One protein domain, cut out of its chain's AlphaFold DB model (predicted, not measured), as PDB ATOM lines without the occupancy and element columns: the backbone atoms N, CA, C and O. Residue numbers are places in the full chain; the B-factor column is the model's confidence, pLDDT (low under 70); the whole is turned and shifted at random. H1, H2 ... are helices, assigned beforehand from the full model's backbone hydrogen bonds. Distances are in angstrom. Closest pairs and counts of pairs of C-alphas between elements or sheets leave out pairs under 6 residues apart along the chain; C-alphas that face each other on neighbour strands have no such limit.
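This is residues 59 to 141 of the 359 residues of an uncharacterized protein of Exidia glandulosa HHB12029 (UniProt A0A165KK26). The hairpin of H1 and H2 packs on one side of a long helix, H3, and the short helices H4 and H5 lie on its other side. H6 lies at the far end from the hairpin and touches no helix. The printed part has 83 residues with six named helices, H1 to H6 in chain order, and no named strand: class all helix. It is compact, with a radius of gyration of the C-alphas of 12.8 A and spans of 37 by 25 by 18 A.

H1, residues 59 to 71, with residues 65 to 69 alone touches H2, residues 73 to 83, closest at the C-alphas of Leu 68 and Ala 76, 5.0 A. This helical hairpin runs opposite ways at a shallow tilt of 34 degrees, only just short of steep. The hub is H3, residues 89 to 105. With residues 96 to 103 alone it touches H1, about perpendicular at 85 degrees; the C-alphas of Ile 66 and Lys 100 are closest, 6.4 A. With residues 89 to 96 alone it touches H2 at a steep tilt of 64 degrees, closest at the C-alphas of Leu 77 and Ala 92, 6.3 A. H4, residues 111 to 116, is near H3, with 5 pairs of C-alphas within 10 A. H5, residues 122 to 127, touches H3, about perpendicular at 82 degrees; the C-alphas of Asn 91 and His 123 are closest, 5.1 A. H6, residues 135 to 141, is close to but not clearly touching H4. The helix packing is mostly crossed, with 1 of 4 touching pairs at a shallow tilt. Every O i to N i+4 pair is within hydrogen-bond range in H2 to H6, and 8 of 9 in H1.

H1 begins at C-alpha 59 (27.924, 17.322, -34.087) and measures 18.9 A, H2 15.2 A and H3 24.5 A. H6 ends at C-alpha 141 (8.765, 15.007, -36.361).

The C-alphas farthest apart, of Glu 71 and Pro 136, are 38.0 A apart. The printed part has no cut and no long link. The pLDDT is under 70 at residues 136 to 141.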
ATOM      1  N   ASN A  59      26.864  16.552 -33.433       89.81
ATOM      2  CA  ASN A  59      27.924  17.322 -34.087       89.81
ATOM      3  C   ASN A  59      29.315  16.733 -33.806       89.81
ATOM      4  O   ASN A  59      30.102  16.598 -34.733       89.81
ATOM      5  N   ALA A  60      29.600  16.297 -32.573       92.06
ATOM      6  CA  ALA A  60      30.881  15.667 -32.238       92.06
ATOM      7  C   ALA A  60      31.050  14.296 -32.918       92.06
ATOM      8  O   ALA A  60      32.136  13.978 -33.397       92.06
ATOM      9  N   PHE A  61      29.981  13.499 -33.015       94.88
ATOM     10  CA  PHE A  61      29.990  12.255 -33.789       94.88
ATOM     11  C   PHE A  61      30.187  12.524 -35.285       94.88
ATOM     12  O   PHE A  61      31.049  11.901 -35.897       94.88
ATOM     13  N   ALA A  62      29.435  13.466 -35.865       95.44
ATOM     14  CA  ALA A  62      29.556  13.843 -37.271       95.44
ATOM     15  C   ALA A  62      30.985  14.302 -37.599       95.44
ATOM     16  O   ALA A  62      31.597  13.775 -38.522       95.44
ATOM     17  N   GLN A  63      31.547  15.207 -36.791       95.31
ATOM     18  CA  GLN A  63      32.931  15.675 -36.918       95.31
ATOM     19  C   GLN A  63      33.945  14.532 -36.796       95.31
ATOM     20  O   GLN A  63      34.880  14.470 -37.588       95.31
ATOM     21  N   HIS A  64      33.758  13.601 -35.854       96.38
ATOM     22  CA  HIS A  64      34.666  12.463 -35.695       96.38
ATOM     23  C   HIS A  64      34.594  11.483 -36.876       96.38
ATOM     24  O   HIS A  64      35.631  11.043 -37.362       96.38
ATOM     25  N   VAL A  65      33.396  11.190 -37.394       97.38
ATOM     26  CA  VAL A  65      33.219  10.368 -38.603       97.38
ATOM     27  C   VAL A  65      33.836  11.045 -39.826       97.38
ATOM     28  O   VAL A  65      34.532  10.382 -40.586       97.38
ATOM     29  N   ILE A  66      33.620  12.353 -40.006       97.62
ATOM     30  CA  ILE A  66      34.223  13.133 -41.099       97.62
ATOM     31  C   ILE A  66      35.752  13.100 -40.995       97.62
ATOM     32  O   ILE A  66      36.415  12.841 -41.993       97.62
ATOM     33  N   HIS A  67      36.314  13.286 -39.796       97.25
ATOM     34  CA  HIS A  67      37.755  13.192 -39.563       97.25
ATOM     35  C   HIS A  67      38.304  11.802 -39.921       97.25
ATOM     36  O   HIS A  67      39.232  11.721 -40.723       97.25
ATOM     37  N   LEU A  68      37.692  10.714 -39.437       97.56
ATOM     38  CA  LEU A  68      38.085   9.353 -39.828       97.56
ATOM     39  C   LEU A  68      37.980   9.136 -41.346       97.56
ATOM     40  O   LEU A  68      38.855   8.511 -41.934       97.56
ATOM     41  N   ALA A  69      36.966   9.706 -42.002       97.62
ATOM     42  CA  ALA A  69      36.772   9.614 -43.450       97.62
ATOM     43  C   ALA A  69      37.801  10.410 -44.279       97.62
ATOM     44  O   ALA A  69      37.877  10.217 -45.493       97.62
ATOM     45  N   THR A  70      38.597  11.292 -43.655       97.19
ATOM     46  CA  THR A  70      39.782  11.886 -44.307       97.19
ATOM     47  C   THR A  70      40.979  10.932 -44.336       97.19
ATOM     48  O   THR A  70      41.830  11.066 -45.210       97.19
ATOM     49  N   GLU A  71      41.025   9.953 -43.428       97.56
ATOM     50  CA  GLU A  71      42.082   8.938 -43.347       97.56
ATOM     51  C   GLU A  71      41.687   7.647 -44.083       97.56
ATOM     52  O   GLU A  71      42.471   7.094 -44.852       97.56
ATOM     53  N   SER A  72      40.464   7.155 -43.855       98.06
ATOM     54  CA  SER A  72      39.924   5.934 -44.458       98.06
ATOM     55  C   SER A  72      38.396   5.878 -44.354       98.06
ATOM     56  O   SER A  72      37.831   5.902 -43.257       98.06
ATOM     57  N   ASP A  73      37.716   5.700 -45.493       98.00
ATOM     58  CA  ASP A  73      36.267   5.443 -45.511       98.00
ATOM     59  C   ASP A  73      35.911   4.137 -44.779       98.00
ATOM     60  O   ASP A  73      34.908   4.097 -44.067       98.00
ATOM     61  N   ASP A  74      36.753   3.100 -44.849       98.12
ATOM     62  CA  ASP A  74      36.548   1.849 -44.105       98.12
ATOM     63  C   ASP A  74      36.678   2.058 -42.588       98.12
ATOM     64  O   ASP A  74      35.891   1.508 -41.815       98.12
ATOM     65  N   GLY A  75      37.620   2.902 -42.151       97.25
ATOM     66  CA  GLY A  75      37.761   3.303 -40.748       97.25
ATOM     67  C   GLY A  75      36.529   4.049 -40.228       97.25
ATOM     68  O   GLY A  75      36.015   3.740 -39.147       97.25
ATOM     69  N   ALA A  76      35.995   4.977 -41.029       98.06
ATOM     70  CA  ALA A  76      34.757   5.687 -40.722       98.06
ATOM     71  C   ALA A  76      33.538   4.743 -40.672       98.06
ATOM     72  O   ALA A  76      32.748   4.811 -39.727       98.06
ATOM     73  N   LEU A  77      33.404   3.816 -41.628       98.25
ATOM     74  CA  LEU A  77      32.332   2.809 -41.649       98.25
ATOM     75  C   LEU A  77      32.405   1.862 -40.448       98.25
ATOM     76  O   LEU A  77      31.388   1.613 -39.797       98.25
ATOM     77  N   ALA A  78      33.601   1.378 -40.105       97.81
ATOM     78  CA  ALA A  78      33.816   0.551 -38.924       97.81
ATOM     79  C   ALA A  78      33.428   1.300 -37.639       97.81
ATOM     80  O   ALA A  78      32.788   0.723 -36.760       97.81
ATOM     81  N   TYR A  79      33.751   2.591 -37.524       97.62
ATOM     82  CA  TYR A  79      33.331   3.407 -36.384       97.62
ATOM     83  C   TYR A  79      31.805   3.595 -36.316       97.62
ATOM     84  O   TYR A  79      31.217   3.428 -35.242       97.62
ATOM     85  N   ILE A  80      31.148   3.877 -37.448       96.88
ATOM     86  CA  ILE A  80      29.683   3.990 -37.547       96.88
ATOM     87  C   ILE A  80      29.009   2.691 -37.070       96.88
ATOM     88  O   ILE A  80      28.157   2.737 -36.182       96.88
ATOM     89  N   LEU A  81      29.429   1.531 -37.593       96.44
ATOM     90  CA  LEU A  81      28.871   0.220 -37.232       96.44
ATOM     91  C   LEU A  81      29.147  -0.168 -35.772       96.44
ATOM     92  O   LEU A  81      28.261  -0.680 -35.092       96.44
ATOM     93  N   ASN A  82      30.346   0.113 -35.253       96.44
ATOM     94  CA  ASN A  82      30.672  -0.141 -33.845       96.44
ATOM     95  C   ASN A  82      29.856   0.746 -32.886       96.44
ATOM     96  O   ASN A  82      29.493   0.311 -31.790       96.44
ATOM     97  N   THR A  83      29.546   1.980 -33.295       94.81
ATOM     98  CA  THR A  83      28.702   2.907 -32.524       94.81
ATOM     99  C   THR A  83      27.228   2.495 -32.585       94.81
ATOM    100  O   THR A  83      26.526   2.546 -31.570       94.81
ATOM    101  N   PHE A  84      26.769   2.021 -33.748       94.25
ATOM    102  CA  PHE A  84      25.390   1.604 -34.002       94.25
ATOM    103  C   PHE A  84      25.314   0.179 -34.586       94.25
ATOM    104  O   PHE A  84      25.052   0.013 -35.773       94.25
ATOM    105  N   PRO A  85      25.440  -0.883 -33.766       93.69
ATOM    106  CA  PRO A  85      25.440  -2.264 -34.270       93.69
ATOM    107  C   PRO A  85      24.116  -2.746 -34.888       93.69
ATOM    108  O   PRO A  85      24.041  -3.871 -35.370       93.69
ATOM    109  N   SER A  86      23.049  -1.942 -34.817       92.31
ATOM    110  CA  SER A  86      21.715  -2.268 -35.333       92.31
ATOM    111  C   SER A  86      21.441  -1.766 -36.753       92.31
ATOM    112  O   SER A  86      20.392  -2.100 -37.295       92.31
ATOM    113  N   ILE A  87      22.322  -0.951 -37.347       95.25
ATOM    114  CA  ILE A  87      22.139  -0.464 -38.724       95.25
ATOM    115  C   ILE A  87      22.833  -1.381 -39.734       95.25
ATOM    116  O   ILE A  87      23.872  -1.976 -39.450       95.25
ATOM    117  N   SER A  88      22.250  -1.495 -40.930       96.00
ATOM    118  CA  SER A  88      22.830  -2.274 -42.026       96.00
ATOM    119  C   SER A  88      24.085  -1.593 -42.594       96.00
ATOM    120  O   SER A  88      24.249  -0.374 -42.499       96.00
ATOM    121  N   PHE A  89      24.971  -2.370 -43.227       96.62
ATOM    122  CA  PHE A  89      26.188  -1.834 -43.854       96.62
ATOM    123  C   PHE A  89      25.880  -0.817 -44.962       96.62
ATOM    124  O   PHE A  89      26.534   0.221 -45.048       96.62
ATOM    125  N   GLU A  90      24.846  -1.060 -45.771       97.00
ATOM    126  CA  GLU A  90      24.436  -0.116 -46.816       97.00
ATOM    127  C   GLU A  90      23.838   1.174 -46.228       97.00
ATOM    128  O   GLU A  90      24.109   2.263 -46.737       97.00
ATOM    129  N   ASN A  91      23.118   1.089 -45.102       96.50
ATOM    130  CA  ASN A  91      22.651   2.271 -44.375       96.50
ATOM    131  C   ASN A  91      23.826   3.064 -43.768       96.50
ATOM    132  O   ASN A  91      23.831   4.292 -43.820       96.50
ATOM    133  N   ALA A  92      24.869   2.383 -43.274       97.50
ATOM    134  CA  ALA A  92      26.105   3.021 -42.808       97.50
ATOM    135  C   ALA A  92      26.864   3.743 -43.941       97.50
ATOM    136  O   ALA A  92      27.311   4.874 -43.747       97.50
ATOM    137  N   LYS A  93      26.954   3.151 -45.144       97.81
ATOM    138  CA  LYS A  93      27.514   3.820 -46.338       97.81
ATOM    139  C   LYS A  93      26.719   5.056 -46.738       97.81
ATOM    140  O   LYS A  93      27.310   6.084 -47.063       97.81
ATOM    141  N   LEU A  94      25.390   4.960 -46.726       96.88
ATOM    142  CA  LEU A  94      24.512   6.085 -47.032       96.88
ATOM    143  C   LEU A  94      24.707   7.225 -46.018       96.88
ATOM    144  O   LEU A  94      24.855   8.380 -46.417       96.88
ATOM    145  N   TRP A  95      24.804   6.894 -44.728       97.19
ATOM    146  CA  TRP A  95      25.077   7.861 -43.667       97.19
ATOM    147  C   TRP A  95      26.451   8.529 -43.831       97.19
ATOM    148  O   TRP A  95      26.560   9.752 -43.736       97.19
ATOM    149  N   LEU A  96      27.495   7.760 -44.160       97.81
ATOM    150  CA  LEU A  96      28.823   8.309 -44.437       97.81
ATOM    151  C   LEU A  96      28.808   9.270 -45.638       97.81
ATOM    152  O   LEU A  96      29.379  10.356 -45.559       97.81
ATOM    153  N   ARG A  97      28.115   8.922 -46.732       97.75
ATOM    154  CA  ARG A  97      27.954   9.813 -47.897       97.75
ATOM    155  C   ARG A  97      27.244  11.116 -47.532       97.75
ATOM    156  O   ARG A  97      27.698  12.179 -47.950       97.75
ATOM    157  N   TYR A  98      26.184  11.045 -46.725       96.81
ATOM    158  CA  TYR A  98      25.491  12.222 -46.198       96.81
ATOM    159  C   TYR A  98      26.447  13.122 -45.394       96.81
ATOM    160  O   TYR A  98      26.581  14.305 -45.701       96.81
ATOM    161  N   LEU A  99      27.201  12.555 -44.445       97.12
ATOM    162  CA  LEU A  99      28.174  13.294 -43.629       97.12
ATOM    163  C   LEU A  99      29.307  13.924 -44.462       97.12
ATOM    164  O   LEU A  99      29.667  15.079 -44.232       97.12
ATOM    165  N   LYS A 100      29.825  13.217 -45.477       97.31
ATOM    166  CA  LYS A 100      30.813  13.773 -46.419       97.31
ATOM    167  C   LYS A 100      30.218  14.924 -47.242       97.31
ATOM    168  O   LYS A 100      30.884  15.941 -47.413       97.31
ATOM    169  N   SER A 101      28.960  14.825 -47.681       96.50
ATOM    170  CA  SER A 101      28.279  15.923 -48.387       96.50
ATOM    171  C   SER A 101      28.086  17.160 -47.508       96.50
ATOM    172  O   SER A 101      28.289  18.268 -47.996       96.50
ATOM    173  N   LEU A 102      27.742  16.997 -46.226       94.62
ATOM    174  CA  LEU A 102      27.653  18.119 -45.286       94.62
ATOM    175  C   LEU A 102      29.000  18.835 -45.130       94.62
ATOM    176  O   LEU A 102      29.058  20.062 -45.191       94.62
ATOM    177  N   SER A 103      30.087  18.066 -44.993       96.38
ATOM    178  CA  SER A 103      31.446  18.609 -44.890       96.38
ATOM    179  C   SER A 103      31.876  19.379 -46.139       96.38
ATOM    180  O   SER A 103      32.572  20.382 -46.013       96.38
ATOM    181  N   LEU A 104      31.486  18.917 -47.333       95.12
ATOM    182  CA  LEU A 104      31.776  19.597 -48.601       95.12
ATOM    183  C   LEU A 104      30.971  20.893 -48.760       95.12
ATOM    184  O   LEU A 104      31.480  21.868 -49.305       95.12
ATOM    185  N   ASN A 105      29.732  20.910 -48.263       95.06
ATOM    186  CA  ASN A 105      28.826  22.054 -48.367       95.06
ATOM    187  C   ASN A 105      28.992  23.078 -47.227       95.06
ATOM    188  O   ASN A 105      28.384  24.146 -47.277       95.06
ATOM    189  N   GLY A 106      29.772  22.764 -46.184       94.44
ATOM    190  CA  GLY A 106      29.914  23.606 -44.989       94.44
ATOM    191  C   GLY A 106      28.643  23.699 -44.133       94.44
ATOM    192  O   GLY A 106      28.484  24.648 -43.370       94.44
ATOM    193  N   THR A 107      27.721  22.744 -44.271       93.56
ATOM    194  CA  THR A 107      26.410  22.738 -43.601       93.56
ATOM    195  C   THR A 107      26.422  21.878 -42.341       93.56
ATOM    196  O   THR A 107      27.018  20.802 -42.331       93.56
ATOM    197  N   GLU A 108      25.715  22.305 -41.292       91.44
ATOM    198  CA  GLU A 108      25.565  21.504 -40.071       91.44
ATOM    199  C   GLU A 108      24.748  20.223 -40.303       91.44
ATOM    200  O   GLU A 108      23.918  20.140 -41.210       91.44
ATOM    201  N   ALA A 109      24.981  19.209 -39.465       90.06
ATOM    202  CA  ALA A 109      24.259  17.946 -39.542       90.06
ATOM    203  C   ALA A 109      22.835  18.087 -39.000       90.06
ATOM    204  O   ALA A 109      22.642  18.429 -37.832       90.06
ATOM    205  N   ASP A 110      21.847  17.769 -39.837       90.12
ATOM    206  CA  ASP A 110      20.436  17.837 -39.469       90.12
ATOM    207  C   ASP A 110      20.160  16.877 -38.288       90.12
ATOM    208  O   ASP A 110      20.351  15.659 -38.423       90.12
ATOM    209  N   PRO A 111      19.712  17.383 -37.118       89.00
ATOM    210  CA  PRO A 111      19.505  16.554 -35.934       89.00
ATOM    211  C   PRO A 111      18.512  15.412 -36.147       89.00
ATOM    212  O   PRO A 111      18.682  14.339 -35.564       89.00
ATOM    213  N   TYR A 112      17.496  15.633 -36.982       86.62
ATOM    214  CA  TYR A 112      16.468  14.657 -37.299       86.62
ATOM    215  C   TYR A 112      17.017  13.550 -38.209       86.62
ATOM    216  O   TYR A 112      16.806  12.364 -37.934       86.62
ATOM    217  N   ILE A 113      17.766  13.903 -39.262       90.50
ATOM    218  CA  ILE A 113      18.374  12.907 -40.164       90.50
ATOM    219  C   ILE A 113      19.347  12.026 -39.365       90.50
ATOM    220  O   ILE A 113      19.294  10.796 -39.432       90.50
ATOM    221  N   MET A 114      20.167  12.645 -38.513       92.81
ATOM    222  CA  MET A 114      21.111  11.947 -37.635       92.81
ATOM    223  C   MET A 114      20.432  10.989 -36.639       92.81
ATOM    224  O   MET A 114      20.976   9.922 -36.349       92.81
ATOM    225  N   ASP A 115      19.254  11.329 -36.110       90.56
ATOM    226  CA  ASP A 115      18.519  10.461 -35.177       90.56
ATOM    227  C   ASP A 115      17.721   9.352 -35.879       90.56
ATOM    228  O   ASP A 115      17.559   8.262 -35.317       90.56
ATOM    229  N   THR A 116      17.234   9.593 -37.099       90.81
ATOM    230  CA  THR A 116      16.477   8.595 -37.873       90.81
ATOM    231  C   THR A 116      17.362   7.559 -38.545       90.81
ATOM    232  O   THR A 116      16.959   6.401 -38.597       90.81
ATOM    233  N   PHE A 117      18.595   7.895 -38.949       91.88
ATOM    234  CA  PHE A 117      19.572   6.905 -39.433       91.88
ATOM    235  C   PHE A 117      19.808   5.741 -38.461       91.88
ATOM    236  O   PHE A 117      20.137   4.637 -38.884       91.88
ATOM    237  N   ARG A 118      19.593   5.960 -37.159       89.69
ATOM    238  CA  ARG A 118      19.725   4.942 -36.104       89.69
ATOM    239  C   ARG A 118      18.529   3.989 -35.990       89.69
ATOM    240  O   ARG A 118      18.636   2.991 -35.279       89.69
ATOM    241  N   GLN A 119      17.393   4.340 -36.592       89.19
ATOM    242  CA  GLN A 119      16.084   3.710 -36.377       89.19
ATOM    243  C   GLN A 119      15.470   3.166 -37.673       89.19
ATOM    244  O   GLN A 119      14.790   2.145 -37.637       89.19
ATOM    245  N   LEU A 120      15.720   3.836 -38.801       91.56
ATOM    246  CA  LEU A 120      15.167   3.525 -40.113       91.56
ATOM    247  C   LEU A 120      16.262   3.016 -41.059       91.56
ATOM    248  O   LEU A 120      17.376   3.548 -41.092       91.56
ATOM    249  N   ASP A 121      15.924   2.014 -41.873       93.25
ATOM    250  CA  ASP A 121      16.762   1.563 -42.988       93.25
ATOM    251  C   ASP A 121      16.556   2.488 -44.197       93.25
ATOM    252  O   ASP A 121      15.856   2.155 -45.154       93.25
ATOM    253  N   TRP A 122      17.146   3.686 -44.139       92.81
ATOM    254  CA  TRP A 122      17.055   4.682 -45.210       92.81
ATOM    255  C   TRP A 122      17.487   4.120 -46.563       92.81
ATOM    256  O   TRP A 122      16.871   4.443 -47.574       92.81
ATOM    257  N   HIS A 123      18.500   3.250 -46.600       94.31
ATOM    258  CA  HIS A 123      18.903   2.592 -47.841       94.31
ATOM    259  C   HIS A 123      17.770   1.735 -48.437       94.31
ATOM    260  O   HIS A 123      17.480   1.855 -49.627       94.31
ATOM    261  N   GLY A 124      17.097   0.912 -47.625       92.00
ATOM    262  CA  GLY A 124      15.933   0.135 -48.057       92.00
ATOM    263  C   GLY A 124      14.773   1.014 -48.536       92.00
ATOM    264  O   GLY A 124      14.199   0.737 -49.586       92.00
ATOM    265  N   ILE A 125      14.480   2.102 -47.818       90.81
ATOM    266  CA  ILE A 125      13.356   3.009 -48.109       90.81
ATOM    267  C   ILE A 125      13.596   3.853 -49.372       90.81
ATOM    268  O   ILE A 125      12.691   4.027 -50.188       90.81
ATOM    269  N   LEU A 126      14.822   4.347 -49.581       87.75
ATOM    270  CA  LEU A 126      15.195   5.019 -50.829       87.75
ATOM    271  C   LEU A 126      15.140   4.041 -52.011       87.75
ATOM    272  O   LEU A 126      14.670   4.405 -53.086       87.75
ATOM    273  N   ARG A 127      15.576   2.790 -51.814       90.19
ATOM    274  CA  ARG A 127      15.587   1.760 -52.861       90.19
ATOM    275  C   ARG A 127      14.193   1.259 -53.245       90.19
ATOM    276  O   ARG A 127      13.991   0.929 -54.409       90.19
ATOM    277  N   SER A 128      13.247   1.188 -52.309       89.75
ATOM    278  CA  SER A 128      11.855   0.815 -52.602       89.75
ATOM    279  C   SER A 128      11.036   1.953 -53.221       89.75
ATOM    280  O   SER A 128       9.892   1.738 -53.609       89.75
ATOM    281  N   GLY A 129      11.586   3.171 -53.287       84.38
ATOM    282  CA  GLY A 129      10.860   4.369 -53.708       84.38
ATOM    283  C   GLY A 129       9.904   4.930 -52.646       84.38
ATOM    284  O   GLY A 129       9.379   6.025 -52.842       84.38
ATOM    285  N   ALA A 130       9.738   4.261 -51.497       83.38
ATOM    286  CA  ALA A 130       8.853   4.650 -50.389       83.38
ATOM    287  C   ALA A 130       9.335   5.891 -49.599       83.38
ATOM    288  O   ALA A 130       8.827   6.212 -48.528       83.38
ATOM    289  N   ALA A 131      10.311   6.636 -50.125       77.94
ATOM    290  CA  ALA A 131      10.759   7.909 -49.563       77.94
ATOM    291  C   ALA A 131       9.627   8.952 -49.466       77.94
ATOM    292  O   ALA A 131       9.667   9.820 -48.596       77.94
ATOM    293  N   HIS A 132       8.607   8.853 -50.325       76.69
ATOM    294  CA  HIS A 132       7.412   9.696 -50.265       76.69
ATOM    295  C   HIS A 132       6.520   9.375 -49.052       76.69
ATOM    296  O   HIS A 132       5.978  10.297 -48.444       76.69
ATOM    297  N   ASP A 133       6.452   8.110 -48.627       76.38
ATOM    298  CA  ASP A 133       5.693   7.680 -47.442       76.38
ATOM    299  C   ASP A 133       6.328   8.150 -46.126       76.38
ATOM    300  O   ASP A 133       5.646   8.262 -45.106       76.38
ATOM    301  N   LEU A 134       7.624   8.486 -46.140       73.81
ATOM    302  CA  LEU A 134       8.275   9.141 -45.006       73.81
ATOM    303  C   LEU A 134       7.898  10.618 -44.872       73.81
ATOM    304  O   LEU A 134       8.047  11.156 -43.779       73.81
ATOM    305  N   VAL A 135       7.433  11.302 -45.926       72.62
ATOM    306  CA  VAL A 135       7.209  12.765 -45.900       72.62
ATOM    307  C   VAL A 135       6.246  13.204 -44.780       72.62
ATOM    308  O   VAL A 135       6.568  14.174 -44.090       72.62
ATOM    309  N   PRO A 136       5.133  12.500 -44.489       69.31
ATOM    310  CA  PRO A 136       4.276  12.827 -43.349       69.31
ATOM    311  C   PRO A 136       4.956  12.622 -41.983       69.31
ATOM    312  O   PRO A 136       4.753  13.424 -41.074       69.31
ATOM    313  N   GLU A 137       5.780  11.581 -41.818       63.50
ATOM    314  CA  GLU A 137       6.542  11.334 -40.581       63.50
ATOM    315  C   GLU A 137       7.662  12.363 -40.384       63.50
ATOM    316  O   GLU A 137       7.802  12.913 -39.292       63.50
ATOM    317  N   LEU A 138       8.405  12.664 -41.453       63.78
ATOM    318  CA  LEU A 138       9.382  13.749 -41.562       63.78
ATOM    319  C   LEU A 138       8.760  15.069 -41.089       63.78
ATOM    320  O   LEU A 138       9.234  15.685 -40.136       63.78
ATOM    321  N   GLN A 139       7.635  15.455 -41.694       68.69
ATOM    322  CA  GLN A 139       6.936  16.700 -41.390       68.69
ATOM    323  C   GLN A 139       6.375  16.726 -39.957       68.69
ATOM    324  O   GLN A 139       6.470  17.752 -39.276       68.69
ATOM    325  N   ARG A 140       5.844  15.597 -39.463       67.38
ATOM    326  CA  ARG A 140       5.358  15.441 -38.080       67.38
ATOM    327  C   ARG A 140       6.479  15.606 -37.056       67.38
ATOM    328  O   ARG A 140       6.292  16.295 -36.057       67.38
ATOM    329  N   LEU A 141       7.635  14.992 -37.293       56.94
ATOM    330  CA  LEU A 141       8.765  15.007 -36.361       56.94
ATOM    331  C   LEU A 141       9.535  16.336 -36.404       56.94
ATOM    332  O   LEU A 141       9.925  16.830 -35.347       56.94
TER     333      LEU A 141